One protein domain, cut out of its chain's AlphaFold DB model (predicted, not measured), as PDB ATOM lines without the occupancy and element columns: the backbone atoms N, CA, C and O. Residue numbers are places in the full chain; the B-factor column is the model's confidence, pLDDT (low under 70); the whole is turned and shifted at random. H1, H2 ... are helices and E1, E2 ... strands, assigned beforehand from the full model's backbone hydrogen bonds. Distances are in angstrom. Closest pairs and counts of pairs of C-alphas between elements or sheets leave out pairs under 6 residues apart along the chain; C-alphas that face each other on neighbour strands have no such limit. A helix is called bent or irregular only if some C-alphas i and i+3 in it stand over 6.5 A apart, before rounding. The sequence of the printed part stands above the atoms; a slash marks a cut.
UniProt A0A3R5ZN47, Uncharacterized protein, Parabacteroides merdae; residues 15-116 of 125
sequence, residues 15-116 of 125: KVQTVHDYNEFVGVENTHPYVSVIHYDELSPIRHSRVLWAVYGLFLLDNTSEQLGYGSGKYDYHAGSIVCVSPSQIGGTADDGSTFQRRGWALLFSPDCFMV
ATOM      1  N   LYS A  15     360.977 361.125 445.012       95.62
ATOM      2  CA  LYS A  15     360.461 360.890 446.363       95.62
ATOM      3  C   LYS A  15     360.572 359.406 446.681       95.62
ATOM      4  O   LYS A  15     359.917 358.602 446.032       95.62
ATOM      5  N   VAL A  16     361.353 359.071 447.701       96.75
ATOM      6  CA  VAL A  16     361.526 357.695 448.182       96.75
ATOM      7  C   VAL A  16     360.562 357.474 449.342       96.75
ATOM      8  O   VAL A  16     360.796 357.959 450.452       96.75
ATOM      9  N   GLN A  17     359.447 356.794 449.079       96.06
ATOM     10  CA  GLN A  17     358.429 356.441 450.072       96.06
ATOM     11  C   GLN A  17     358.737 355.110 450.758       96.06
ATOM     12  O   GLN A  17     358.496 354.971 451.956       96.06
ATOM     13  N   THR A  18     359.286 354.156 450.012       96.50
ATOM     14  CA  THR A  18     359.677 352.829 450.495       96.50
ATOM     15  C   THR A  18     361.147 352.548 450.199       96.50
ATOM     16  O   THR A  18     361.778 353.236 449.400       96.50
ATOM     17  N   VAL A  19     361.712 351.511 450.826       96.88
ATOM     18  CA  VAL A  19     363.073 351.067 450.481       96.88
ATOM     19  C   VAL A  19     363.153 350.537 449.040       96.88
ATOM     20  O   VAL A  19     364.210 350.630 448.423       96.88
ATOM     21  N   HIS A  20     362.040 350.043 448.484       97.38
ATOM     22  CA  HIS A  20     361.969 349.521 447.115       97.38
ATOM     23  C   HIS A  20     362.018 350.629 446.067       97.38
ATOM     24  O   HIS A  20     362.658 350.438 445.040       97.38
ATOM     25  N   ASP A  21     361.449 351.802 446.354       97.44
ATOM     26  CA  ASP A  21     361.510 352.953 445.441       97.44
ATOM     27  C   ASP A  21     362.968 353.361 445.174       97.44
ATOM     28  O   ASP A  21     363.341 353.709 444.055       97.44
ATOM     29  N   TYR A  22     363.815 353.308 446.211       96.88
ATOM     30  CA  TYR A  22     365.235 353.612 446.052       96.88
ATOM     31  C   TYR A  22     365.996 352.479 445.363       96.88
ATOM     32  O   TYR A  22     366.865 352.755 444.540       96.88
ATOM     33  N   ASN A  23     365.661 351.222 445.661       97.19
ATOM     34  CA  ASN A  23     366.251 350.066 444.988       97.19
ATOM     35  C   ASN A  23     366.006 350.111 443.480       97.19
ATOM     36  O   ASN A  23     366.951 349.964 442.714       97.19
ATOM     37  N   GLU A  24     364.770 350.383 443.058       96.81
ATOM     38  CA  GLU A  24     364.426 350.545 441.644       96.81
ATOM     39  C   GLU A  24     365.224 351.688 441.012       96.81
ATOM     40  O   GLU A  24     365.799 351.521 439.937       96.81
ATOM     41  N   PHE A  25     365.337 352.821 441.712       95.50
ATOM     42  CA  PHE A  25     366.112 353.967 441.238       95.50
ATOM     43  C   PHE A  25     367.596 353.642 441.004       95.50
ATOM     44  O   PHE A  25     368.175 354.121 440.027       95.50
ATOM     45  N   VAL A  26     368.225 352.843 441.875       95.06
ATOM     46  CA  VAL A  26     369.645 352.466 441.730       95.06
ATOM     47  C   VAL A  26     369.872 351.149 440.980       95.06
ATOM     48  O   VAL A  26     371.021 350.793 440.735       95.06
ATOM     49  N   GLY A  27     368.808 350.432 440.607       95.00
ATOM     50  CA  GLY A  27     368.881 349.167 439.871       95.00
ATOM     51  C   GLY A  27     369.214 347.935 440.723       95.00
ATOM     52  O   GLY A  27     369.910 347.044 440.246       95.00
ATOM     53  N   VAL A  28     368.739 347.873 441.970       96.06
ATOM     54  CA  VAL A  28     368.927 346.737 442.896       96.06
ATOM     55  C   VAL A  28     367.629 345.940 443.047       96.06
ATOM     56  O   VAL A  28     366.535 346.503 443.040       96.06
ATOM     57  N   GLU A  29     367.736 344.624 443.229       94.62
ATOM     58  CA  GLU A  29     366.580 343.763 443.494       94.62
ATOM     59  C   GLU A  29     365.996 343.954 444.905       94.62
ATOM     60  O   GLU A  29     366.693 344.175 445.898       94.62
ATOM     61  N   ASN A  30     364.677 343.804 445.018       95.50
ATOM     62  CA  ASN A  30     363.967 343.920 446.287       95.50
ATOM     63  C   ASN A  30     364.022 342.608 447.076       95.50
ATOM     64  O   ASN A  30     363.357 341.639 446.723       95.50
ATOM     65  N   THR A  31     364.766 342.594 448.184       94.12
ATOM     66  CA  THR A  31     364.959 341.389 449.012       94.12
ATOM     67  C   THR A  31     364.137 341.377 450.304       94.12
ATOM     68  O   THR A  31     363.762 340.308 450.783       94.12
ATOM     69  N   HIS A  32     363.821 342.544 450.877       93.94
ATOM     70  CA  HIS A  32     363.062 342.656 452.127       93.94
ATOM     71  C   HIS A  32     362.097 343.859 452.092       93.94
ATOM     72  O   HIS A  32     362.450 344.903 451.544       93.94
ATOM     73  N   PRO A  33     360.875 343.766 452.661       93.00
ATOM     74  CA  PRO A  33     359.851 344.816 452.542       93.00
ATOM     75  C   PRO A  33     360.184 346.134 453.259       93.00
ATOM     76  O   PRO A  33     359.722 347.191 452.846       93.00
ATOM     77  N   TYR A  34     360.972 346.087 454.337       94.69
ATOM     78  CA  TYR A  34     361.226 347.257 455.196       94.69
ATOM     79  C   TYR A  34     362.686 347.683 455.281       94.69
ATOM     80  O   TYR A  34     362.978 348.682 455.931       94.69
ATOM     81  N   VAL A  35     363.603 346.920 454.693       95.50
ATOM     82  CA  VAL A  35     365.047 347.139 454.819       95.50
ATOM     83  C   VAL A  35     365.677 346.880 453.462       95.50
ATOM     84  O   VAL A  35     365.276 345.941 452.782       95.50
ATOM     85  N   SER A  36     366.652 347.693 453.079       97.12
ATOM     86  CA  SER A  36     367.498 347.434 451.921       97.12
ATOM     87  C   SER A  36     368.960 347.650 452.286       97.12
ATOM     88  O   SER A  36     369.295 348.624 452.962       97.12
ATOM     89  N   VAL A  37     369.813 346.728 451.849       97.00
ATOM     90  CA  VAL A  37     371.270 346.818 451.959       97.00
ATOM     91  C   VAL A  37     371.817 346.818 450.545       97.00
ATOM     92  O   VAL A  37     371.519 345.913 449.770       97.00
ATOM     93  N   ILE A  38     372.598 347.837 450.214       96.44
ATOM     94  CA  ILE A  38     373.091 348.076 448.863       96.44
ATOM     95  C   ILE A  38     374.607 348.172 448.920       96.44
ATOM     96  O   ILE A  38     375.144 348.966 449.692       96.44
ATOM     97  N   HIS A  39     375.279 347.391 448.083       94.44
ATOM     98  CA  HIS A  39     376.711 347.500 447.845       94.44
ATOM     99  C   HIS A  39     376.923 348.181 446.491       94.44
ATOM    100  O   HIS A  39     376.642 347.605 445.444       94.44
ATOM    101  N   TYR A  40     377.359 349.440 446.499       92.38
ATOM    102  CA  TYR A  40     377.417 350.252 445.281       92.38
ATOM    103  C   TYR A  40     378.509 349.816 444.301       92.38
ATOM    104  O   TYR A  40     378.400 350.119 443.115       92.38
ATOM    105  N   ASP A  41     379.533 349.094 444.760       90.12
ATOM    106  CA  ASP A  41     380.595 348.585 443.884       90.12
ATOM    107  C   ASP A  41     380.101 347.492 442.919       90.12
ATOM    108  O   ASP A  41     380.764 347.198 441.925       90.12
ATOM    109  N   GLU A  42     378.918 346.927 443.172       92.38
ATOM    110  CA  GLU A  42     378.253 345.946 442.307       92.38
ATOM    111  C   GLU A  42     377.287 346.591 441.298       92.38
ATOM    112  O   GLU A  42     376.701 345.892 440.472       92.38
ATOM    113  N   LEU A  43     377.117 347.919 441.341       92.25
ATOM    114  CA  LEU A  43     376.146 348.643 440.522       92.25
ATOM    115  C   LEU A  43     376.802 349.460 439.410       92.25
ATOM    116  O   LEU A  43     377.913 349.983 439.537       92.25
ATOM    117  N   SER A  44     376.057 349.624 438.317       92.06
ATOM    118  CA  SER A  44     376.377 350.602 437.278       92.06
ATOM    119  C   SER A  44     376.302 352.038 437.821       92.06
ATOM    120  O   SER A  44     375.594 352.276 438.803       92.06
ATOM    121  N   PRO A  45     376.954 353.016 437.161       90.88
ATOM    122  CA  PRO A  45     376.817 354.426 437.510       90.88
ATOM    123  C   PRO A  45     375.353 354.850 437.670       90.88
ATOM    124  O   PRO A  45     374.508 354.533 436.830       90.88
ATOM    125  N   ILE A  46     375.066 355.587 438.740       91.38
ATOM    126  CA  ILE A  46     373.718 356.054 439.082       91.38
ATOM    127  C   ILE A  46     373.557 357.531 438.727       91.38
ATOM    128  O   ILE A  46     374.534 358.273 438.639       91.38
ATOM    129  N   ARG A  47     372.315 357.978 438.535       91.25
ATOM    130  CA  ARG A  47     372.019 359.391 438.265       91.25
ATOM    131  C   ARG A  47     372.121 360.239 439.527       91.25
ATOM    132  O   ARG A  47     371.758 359.794 440.621       91.25
ATOM    133  N   HIS A  48     372.537 361.491 439.360       89.12
ATOM    134  CA  HIS A  48     372.321 362.503 440.387       89.12
ATOM    135  C   HIS A  48     370.824 362.669 440.652       89.12
ATOM    136  O   HIS A  48     370.004 362.615 439.739       89.12
ATOM    137  N   SER A  49     370.463 362.819 441.921       89.44
ATOM    138  CA  SER A  49     369.093 363.112 442.317       89.44
ATOM    139  C   SER A  49     369.060 363.834 443.655       89.44
ATOM    140  O   SER A  49     369.766 363.494 444.615       89.44
ATOM    141  N   ARG A  50     368.203 364.845 443.722       91.75
ATOM    142  CA  ARG A  50     367.749 365.445 444.963       91.75
ATOM    143  C   ARG A  50     366.541 364.651 445.429       91.75
ATOM    144  O   ARG A  50     365.490 364.659 444.797       91.75
ATOM    145  N   VAL A  51     366.703 363.947 446.533       93.06
ATOM    146  CA  VAL A  51     365.744 362.961 447.023       93.06
ATOM    147  C   VAL A  51     365.004 363.517 448.225       93.06
ATOM    148  O   VAL A  51     365.641 363.949 449.187       93.06
ATOM    149  N   LEU A  52     363.671 363.467 448.199       94.50
ATOM    150  CA  LEU A  52     362.849 363.588 449.402       94.50
ATOM    151  C   LEU A  52     362.685 362.204 450.040       94.50
ATOM    152  O   LEU A  52     362.070 361.311 449.451       94.50
ATOM    153  N   TRP A  53     363.204 362.046 451.251       95.06
ATOM    154  CA  TRP A  53     363.209 360.776 451.973       95.06
ATOM    155  C   TRP A  53     361.976 360.642 452.867       95.06
ATOM    156  O   TRP A  53     361.690 361.526 453.671       95.06
ATOM    157  N   ALA A  54     361.253 359.524 452.777       95.62
ATOM    158  CA  ALA A  54     360.285 359.087 453.792       95.62
ATOM    159  C   ALA A  54     360.800 357.896 454.625       95.62
ATOM    160  O   ALA A  54     360.129 357.454 455.555       95.62
ATOM    161  N   VAL A  55     361.998 357.402 454.303       95.81
ATOM    162  CA  VAL A  55     362.711 356.333 455.008       95.81
ATOM    163  C   VAL A  55     363.948 356.886 455.711       95.81
ATOM    164  O   VAL A  55     364.380 358.007 455.441       95.81
ATOM    165  N   TYR A  56     364.529 356.098 456.609       95.81
ATOM    166  CA  TYR A  56     365.869 356.365 457.118       95.81
ATOM    167  C   TYR A  56     366.913 355.757 456.183       95.81
ATOM    168  O   TYR A  56     366.679 354.703 455.587       95.81
ATOM    169  N   GLY A  57     368.074 356.399 456.086       95.06
ATOM    170  CA  GLY A  57     369.189 355.909 455.282       95.06
ATOM    171  C   GLY A  57     370.535 356.218 455.922       95.06
ATOM    172  O   GLY A  57     370.732 357.300 456.475       95.06
ATOM    173  N   LEU A  58     371.450 355.261 455.834       94.50
ATOM    174  CA  LEU A  58     372.849 355.357 456.234       94.50
ATOM    175  C   LEU A  58     373.699 355.021 455.013       94.50
ATOM    176  O   LEU A  58     373.585 353.923 454.477       94.50
ATOM    177  N   PHE A  59     374.546 355.944 454.576       91.75
ATOM    178  CA  PHE A  59     375.414 355.777 453.413       91.75
ATOM    179  C   PHE A  59     376.869 355.843 453.864       91.75
ATOM    180  O   PHE A  59     377.318 356.896 454.310       91.75
ATOM    181  N   LEU A  60     377.595 354.736 453.751       89.69
ATOM    182  CA  LEU A  60     379.036 354.669 453.966       89.69
ATOM    183  C   LEU A  60     379.737 354.921 452.630       89.69
ATOM    184  O   LEU A  60     379.631 354.108 451.713       89.69
ATOM    185  N   LEU A  61     380.435 356.046 452.522       84.06
ATOM    186  CA  LEU A  61     381.109 356.476 451.298       84.06
ATOM    187  C   LEU A  61     382.561 355.996 451.310       84.06
ATOM    188  O   LEU A  61     383.336 356.434 452.158       84.06
ATOM    189  N   ASP A  62     382.939 355.121 450.377       71.56
ATOM    190  CA  ASP A  62     384.266 354.474 450.396       71.56
ATOM    191  C   ASP A  62     385.309 355.161 449.493       71.56
ATOM    192  O   ASP A  62     386.514 355.023 449.680       71.56
ATOM    193  N   ASN A  63     384.883 356.008 448.550       62.97
ATOM    194  CA  ASN A  63     385.776 356.967 447.906       62.97
ATOM    195  C   ASN A  63     385.038 358.240 447.489       62.97
ATOM    196  O   ASN A  63     383.836 358.238 447.228       62.97
ATOM    197  N   THR A  64     385.767 359.350 447.446       53.59
ATOM    198  CA  THR A  64     385.213 360.665 447.126       53.59
ATOM    199  C   THR A  64     385.916 361.223 445.906       53.59
ATOM    200  O   THR A  64     386.767 362.101 445.988       53.59
ATOM    201  N   SER A  65     385.560 360.687 444.737       54.00
ATOM    202  CA  SER A  65     385.892 361.376 443.486       54.00
ATOM    203  C   SER A  65     384.935 362.542 443.198       54.00
ATOM    204  O   SER A  65     385.150 363.263 442.229       54.00
ATOM    205  N   GLU A  66     383.906 362.747 444.032       54.38
ATOM    206  CA  GLU A  66     382.887 363.782 443.854       54.38
ATOM    207  C   GLU A  66     382.569 364.528 445.154       54.38
ATOM    208  O   GLU A  66     382.490 363.941 446.236       54.38
ATOM    209  N   GLN A  67     382.353 365.841 445.031       54.41
ATOM    210  CA  GLN A  67     381.829 366.681 446.106       54.41
ATOM    211  C   GLN A  67     380.317 366.461 446.210       54.41
ATOM    212  O   GLN A  67     379.547 367.002 445.418       54.41
ATOM    213  N   LEU A  68     379.869 365.672 447.186       56.53
ATOM    214  CA  LEU A  68     378.440 365.550 447.472       56.53
ATOM    215  C   LEU A  68     377.949 366.805 448.219       56.53
ATOM    216  O   LEU A  68     378.644 367.353 449.073       56.53
ATOM    217  N   GLY A  69     376.746 367.282 447.901       52.31
ATOM    218  CA  GLY A  69     376.042 368.295 448.693       52.31
ATOM    219  C   GLY A  69     375.077 367.635 449.681       52.31
ATOM    220  O   GLY A  69     374.385 366.681 449.319       52.31
ATOM    221  N   TYR A  70     374.995 368.139 450.916       52.16
ATOM    222  CA  TYR A  70     374.018 367.666 451.904       52.16
ATOM    223  C   TYR A  70     373.501 368.806 452.786       52.16
ATOM    224  O   TYR A  70     374.274 369.597 453.321       52.16
ATOM    225  N   GLY A  71     372.179 368.895 452.956       52.31
ATOM    226  CA  GLY A  71     371.554 370.001 453.687       52.31
ATOM    227  C   GLY A  71     371.895 371.373 453.085       52.31
ATOM    228  O   GLY A  71     371.927 371.539 451.868       52.31
ATOM    229  N   SER A  72     372.140 372.372 453.937       43.09
ATOM    230  CA  SER A  72     372.585 373.718 453.539       43.09
ATOM    231  C   SER A  72     374.114 373.873 453.470       43.09
ATOM    232  O   SER A  72     374.602 374.982 453.248       43.09
ATOM    233  N   GLY A  73     374.875 372.793 453.680       45.69
ATOM    234  CA  GLY A  73     376.333 372.815 453.774       45.69
ATOM    235  C   GLY A  73     377.024 372.166 452.576       45.69
ATOM    236  O   GLY A  73     376.543 371.188 452.005       45.69
ATOM    237  N   LYS A  74     378.194 372.700 452.215       53.84
ATOM    238  CA  LYS A  74     379.194 371.952 451.443       53.84
ATOM    239  C   LYS A  74     380.042 371.182 452.450       53.84
ATOM    240  O   LYS A  74     380.611 371.807 453.341       53.84
ATOM    241  N   TYR A  75     380.087 369.862 452.331       55.72
ATOM    242  CA  TYR A  75     380.887 369.008 453.205       55.72
ATOM    243  C   TYR A  75     382.005 368.362 452.390       55.72
ATOM    244  O   TYR A  75     381.757 367.838 451.304       55.72
ATOM    245  N   ASP A  76     383.221 368.382 452.932       55.72
ATOM    246  CA  ASP A  76     384.337 367.613 452.392       55.72
ATOM    247  C   ASP A  76     384.164 366.160 452.831       55.72
ATOM    248  O   ASP A  76     384.535 365.754 453.933       55.72
ATOM    249  N   TYR A  77     383.509 365.377 451.981       62.34
ATOM    250  CA  TYR A  77     383.388 363.947 452.201       62.34
ATOM    251  C   TYR A  77     384.751 363.292 451.977       62.34
ATOM    252  O   TYR A  77     385.365 363.425 450.915       62.34
ATOM    253  N   HIS A  78     385.216 362.558 452.984       61.78
ATOM    254  CA  HIS A  78     386.385 361.686 452.891       61.78
ATOM    255  C   HIS A  78     385.940 360.222 452.809       61.78
ATOM    256  O   HIS A  78     384.851 359.878 453.279       61.78
ATOM    257  N   ALA A  79     386.779 359.354 452.240       67.75
ATOM    258  CA  ALA A  79     386.585 357.909 452.334       67.75
ATOM    259  C   ALA A  79     386.373 357.496 453.805       67.75
ATOM    260  O   ALA A  79     387.088 357.962 454.695       67.75
ATOM    261  N   GLY A  80     385.355 356.676 454.059       71.44
ATOM    262  CA  GLY A  80     384.911 356.282 455.398       71.44
ATOM    263  C   GLY A  80     383.875 357.212 456.043       71.44
ATOM    264  O   GLY A  80     383.480 356.976 457.184       71.44
ATOM    265  N   SER A  81     383.403 358.252 455.347       82.06
ATOM    266  CA  SER A  81     382.330 359.116 455.861       82.06
ATOM    267  C   SER A  81     380.983 358.395 455.856       82.06
ATOM    268  O   SER A  81     380.643 357.713 454.889       82.06
ATOM    269  N   ILE A  82     380.182 358.617 456.902       86.06
ATOM    270  CA  ILE A  82     378.794 358.150 456.974       86.06
ATOM    271  C   ILE A  82     377.856 359.345 456.802       86.06
ATOM    272  O   ILE A  82     377.949 360.329 457.537       86.06
ATOM    273  N   VAL A  83     376.929 359.245 455.852       87.38
ATOM    274  CA  VAL A  83     375.842 360.211 455.648       87.38
ATOM    275  C   VAL A  83     374.535 359.598 456.112       87.38
ATOM    276  O   VAL A  83     374.188 358.493 455.704       87.38
ATOM    277  N   CYS A  84     373.795 360.331 456.940       91.44
ATOM    278  CA  CYS A  84     372.528 359.873 457.498       91.44
ATOM    279  C   CYS A  84     371.384 360.763 457.018       91.44
ATOM    280  O   CYS A  84     371.466 361.981 457.180       91.44
ATOM    281  N   VAL A  85     370.311 360.156 456.513       92.06
ATOM    282  CA  VAL A  85     369.045 360.824 456.170       92.06
ATOM    283  C   VAL A  85     367.912 360.310 457.046       92.06
ATOM    284  O   VAL A  85     367.884 359.137 457.432       92.06
ATOM    285  N   SER A  86     366.961 361.188 457.345       93.50
ATOM    286  CA  SER A  86     365.731 360.865 458.059       93.50
ATOM    287  C   SER A  86     364.484 361.238 457.246       93.50
ATOM    288  O   SER A  86     364.560 362.049 456.316       93.50
ATOM    289  N   PRO A  87     363.313 360.674 457.593       94.69
ATOM    290  CA  PRO A  87     362.056 361.046 456.965       94.69
ATOM    291  C   PRO A  87     361.812 362.561 456.994       94.69
ATOM    292  O   PRO A  87     362.055 363.228 457.998       94.69
ATOM    293  N   SER A  88     361.262 363.088 455.904       91.81
ATOM    294  CA  SER A  88     361.053 364.518 455.621       91.81
ATOM    295  C   SER A  88     362.317 365.329 455.311       91.81
ATOM    296  O   SER A  88     362.208 366.536 455.093       91.81
ATOM    297  N   GLN A  89     363.501 364.714 455.241       90.50
ATOM    298  CA  GLN A  89     364.701 365.400 454.759       90.50
ATOM    299  C   GLN A  89     364.807 365.350 453.236       90.50
ATOM    300  O   GLN A  89     364.419 364.374 452.592       90.50
ATOM    301  N   ILE A  90     365.380 366.412 452.671       90.00
ATOM    302  CA  ILE A  90     365.801 366.462 451.273       90.00
ATOM    303  C   ILE A  90     367.326 366.378 451.246       90.00
ATOM    304  O   ILE A  90     367.999 367.188 451.884       90.00
ATOM    305  N   GLY A  91     367.866 365.404 450.517       86.12
ATOM    306  CA  GLY A  91     369.308 365.186 450.398       86.12
ATOM    307  C   GLY A  91     369.735 364.891 448.966       86.12
ATOM    308  O   GLY A  91     368.907 364.547 448.129       86.12
ATOM    309  N   GLY A  92     371.034 365.009 448.693       84.94
ATOM    310  CA  GLY A  92     371.608 364.758 447.373       84.94
ATOM    311  C   GLY A  92     371.729 366.007 446.501       84.94
ATOM    312  O   GLY A  92     371.453 367.137 446.917       84.94
ATOM    313  N   THR A  93     372.165 365.778 445.268       84.75
ATOM    314  CA  THR A  93     372.466 366.814 444.275       84.75
ATOM    315  C   THR A  93     371.408 366.766 443.188       84.75
ATOM    316  O   THR A  93     371.044 365.677 442.763       84.75
ATOM    317  N   ALA A  94     370.909 367.930 442.762       87.81
ATOM    318  CA  ALA A  94     369.886 367.997 441.723       87.81
ATOM    319  C   ALA A  94     370.341 367.273 440.453       87.81
ATOM    320  O   ALA A  94     371.508 367.364 440.072       87.81
ATOM    321  N   ASP A  95     369.405 366.578 439.825       89.50
ATOM    322  CA  ASP A  95     369.618 365.864 438.576       89.50
ATOM    323  C   ASP A  95     369.976 366.839 437.447       89.50
ATOM    324  O   ASP A  95     369.189 367.706 437.057       89.50
ATOM    325  N   ASP A  96     371.189 366.702 436.925       88.31
ATOM    326  CA  ASP A  96     371.722 367.469 435.799       88.31
ATOM    327  C   ASP A  96     371.844 366.618 434.521       88.31
ATOM    328  O   ASP A  96     372.435 367.048 433.530       88.31
ATOM    329  N   GLY A  97     371.280 365.404 434.530       88.88
ATOM    330  CA  GLY A  97     371.389 364.432 433.444       88.88
ATOM    331  C   GLY A  97     372.688 363.623 433.443       88.88
ATOM    332  O   GLY A  97     372.816 362.713 432.623       88.88
ATOM    333  N   SER A  98     373.632 363.901 434.346       89.44
ATOM    334  CA  SER A  98     374.863 363.122 434.480       89.44
ATOM    335  C   SER A  98     374.689 361.903 435.393       89.44
ATOM    336  O   SER A  98     373.785 361.821 436.233       89.44
ATOM    337  N   THR A  99     375.588 360.935 435.220       89.56
ATOM    338  CA  THR A  99     375.716 359.761 436.087       89.56
ATOM    339  C   THR A  99     377.082 359.733 436.738       89.56
ATOM    340  O   THR A  99     378.067 360.126 436.113       89.56
ATOM    341  N   PHE A 100     377.156 359.151 437.925       86.94
ATOM    342  CA  PHE A 100     378.397 358.983 438.658       86.94
ATOM    343  C   PHE A 100     378.533 357.579 439.234       86.94
ATOM    344  O   PHE A 100     377.545 356.904 439.536       86.94
ATOM    345  N   GLN A 101     379.778 357.135 439.406       88.62
ATOM    346  CA  GLN A 101     380.048 355.882 440.098       88.62
ATOM    347  C   GLN A 101     380.061 356.133 441.602       88.62
ATOM    348  O   GLN A 101     381.011 356.703 442.142       88.62
ATOM    349  N   ARG A 102     379.021 355.666 442.290       87.00
ATOM    350  CA  ARG A 102     379.022 355.598 443.750       87.00
ATOM    351  C   ARG A 102     379.801 354.360 444.205       87.00
ATOM    352  O   ARG A 102     379.760 353.333 443.536       87.00
ATOM    353  N   ARG A 103     380.505 354.469 445.335       88.06
ATOM    354  CA  ARG A 103     381.210 353.358 445.994       88.06
ATOM    355  C   ARG A 103     380.875 353.290 447.474       88.06
ATOM    356  O   ARG A 103     380.535 354.311 448.080       88.06
ATOM    357  N   GLY A 104     381.009 352.099 448.045       90.38
ATOM    358  CA  GLY A 104     380.670 351.812 449.433       90.38
ATOM    359  C   GLY A 104     379.269 351.233 449.594       90.38
ATOM    360  O   GLY A 104     378.772 350.512 448.729       90.38
ATOM    361  N   TRP A 105     378.625 351.532 450.720       93.88
ATOM    362  CA  TRP A 105     377.426 350.821 451.165       93.88
ATOM    363  C   TRP A 105     376.275 351.771 451.480       93.88
ATOM    364  O   TRP A 105     376.488 352.883 451.963       93.88
ATOM    365  N   ALA A 106     375.043 351.311 451.280       95.06
ATOM    366  CA  ALA A 106     373.859 351.933 451.854       95.06
ATOM    367  C   ALA A 106     373.049 350.928 452.669       95.06
ATOM    368  O   ALA A 106     372.871 349.779 452.274       95.06
ATOM    369  N   LEU A 107     372.506 351.403 453.781       96.62
ATOM    370  CA  LEU A 107     371.475 350.734 454.553       96.62
ATOM    371  C   LEU A 107     370.272 351.668 454.637       96.62
ATOM    372  O   LEU A 107     370.361 352.743 455.231       96.62
ATOM    373  N   LEU A 108     369.147 351.254 454.063       96.56
ATOM    374  CA  LEU A 108     367.875 351.961 454.149       96.56
ATOM    375  C   LEU A 108     366.890 351.144 454.971       96.56
ATOM    376  O   LEU A 108     366.847 349.919 454.860       96.56
ATOM    377  N   PHE A 109     366.071 351.814 455.773       95.75
ATOM    378  CA  PHE A 109     365.035 351.150 456.556       95.75
ATOM    379  C   PHE A 109     363.799 352.028 456.750       95.75
ATOM    380  O   PHE A 109     363.883 353.237 456.986       95.75
ATOM    381  N   SER A 110     362.630 351.394 456.651       94.12
ATOM    382  CA  SER A 110     361.336 352.030 456.892       94.12
ATOM    383  C   SER A 110     361.183 352.401 458.376       94.12
ATOM    384  O   SER A 110     361.578 351.606 459.238       94.12
ATOM    385  N   PRO A 111     360.555 353.548 458.707       91.31
ATOM    386  CA  PRO A 111     360.162 353.874 460.079       91.31
ATOM    387  C   PRO A 111     359.319 352.775 460.743       91.31
ATOM    388  O   PRO A 111     359.439 352.551 461.950       91.31
ATOM    389  N   ASP A 112     358.540 352.028 459.956       87.06
ATOM    390  CA  ASP A 112     357.694 350.930 460.439       87.06
ATOM    391  C   ASP A 112     358.506 349.781 461.053       87.06
ATOM    392  O   ASP A 112     358.004 349.043 461.906       87.06
ATOM    393  N   CYS A 113     359.791 349.656 460.696       76.31
ATOM    394  CA  CYS A 113     360.677 348.637 461.253       76.31
ATOM    395  C   CYS A 113     360.833 348.776 462.783       76.31
ATOM    396  O   CYS A 113     361.049 347.781 463.478       76.31
ATOM    397  N   PHE A 114     360.671 349.985 463.336       68.62
ATOM    398  CA  PHE A 114     360.754 350.224 464.781       68.62
ATOM    399  C   PHE A 114     359.466 349.878 465.536       68.62
ATOM    400  O   PHE A 114     359.515 349.607 466.740       68.62
ATOM    401  N   MET A 115     358.316 349.829 464.859       56.62
ATOM    402  CA  MET A 115     357.028 349.565 465.509       56.62
ATOM    403  C   MET A 115     356.937 348.128 466.060       56.62
ATOM    404  O   MET A 115     356.311 347.896 467.097       56.62
ATOM    405  N   VAL A 116     357.649 347.175 465.445       51.28
ATOM    406  CA  VAL A 116     357.761 345.781 465.924       51.28
ATOM    407  C   VAL A 116     358.559 345.680 467.234       51.28
ATOM    408  O   VAL A 116     358.267 344.831 468.078       51.28
TER     409      VAL A 116
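AT A GLANCE: This is residues 15 to 116 of the 125 residues of an uncharacterized protein of Parabacteroides merdae (UniProt A0A3R5ZN47). A nearly flat wall of four antiparallel strands, E1, E6, E3 and E4, has the short helix H1 and a small two-stranded sheet, E2 and E5, over one face, while its other face is bare. H1 lies over the E1 and E6 half; E2 and E5 lie over the E3 and E4 half as a loose second layer, and H2 lies far out, past the end of the sheet where E6 ends. The 102 printed residues hold two named helices and six named strands, in the order H1, E1, E2, E3, E4, E5, E6, H2. The class is mixed, helices and strands, though under half of the residues, 43, are in named elements. The whole is compact, with a radius of gyration of the C-alphas of 13.0 A and spans of 38 by 29 by 27 A.

HOW THE PARTS SIT: Residues 15 to 16 pair, parallel, with residues 52 to 53 of E2, which is residues 50 to 53. H1, residues 19 to 26, is on the sheet of E1, residues 35 to 39, E6, residues 104 to 109, E3, residues 56 to 61, and E4, residues 81 to 85, at a height over the sheet of 9.6 A. It lies over E1 and, only just, over E6, on which 3 of its 8 C-alphas fall; on the local plane it runs along the strands, at 1 degree to E1. The closest C-alphas of H1 and E1 are those of Val 19 and Ser 36, 5.9 A apart. The sheet's order is E1, E6, E3, E4, with E1 and E4 as edge strands. E1 and E6 are antiparallel at 173 degrees, with N 38 and O 106 within hydrogen-bond range at 2.8 A. E6 and E3 are antiparallel at 174 degrees, with N 58 and O 107 at 2.8 A. E3 and E4 form a hairpin, antiparallel at 162 degrees, with N 59 and O 83 at 2.8 A. In the second sheet E2 and E5, residues 90 to 92, are antiparallel at 136 degrees, with N 51 and O 91 at 2.8 A. The closest C-alphas of E2 and E4 are those of Trp 53 and Val 85, 7.2 A apart. H1 is apart from E2 and from E5. H2, residues 111 to 116, is not on the four-stranded sheet; its C-alpha of Pro 111 is 6.9 A from that of Tyr 56 in E3, the closest pair of the two. Every O i to N i+4 pair of H1 is within hydrogen-bond range; in H2 it is 0 of 2, with 2 of 3 O i to N i+3 pairs within range.

IN THESE COORDINATES: H1 begins at C-alpha 19, (363.073, 351.067, 450.481), and is 11.0 A long. E1 measures 13.6 A, E2 9.6 A, E3 16.3 A, E4 13.4 A and E5 7.2 A. E6, the longest of these at 17.2 A, begins at C-alpha 104, (380.670, 351.812, 449.433). H2 is 10.3 A long and ends at C-alpha 116, (357.761, 345.781, 465.924). It is neither bent nor irregular, but only just: C-alphas 113 and 116 are 6.2 A apart.

THE WHOLE: The two C-alphas farthest apart are those of Gly 97 and Val 116, 39.9 A. The printed part has no cut. The links E3 to E4, 19 residues, and E5 to E6, 11 residues, are long. Within the latter, residues 99 to 100 pair, antiparallel, with residues 46 to 47. The mean pLDDT of the printed part is 84.7; residues 63 to 79 and 114 to 116 are under 70.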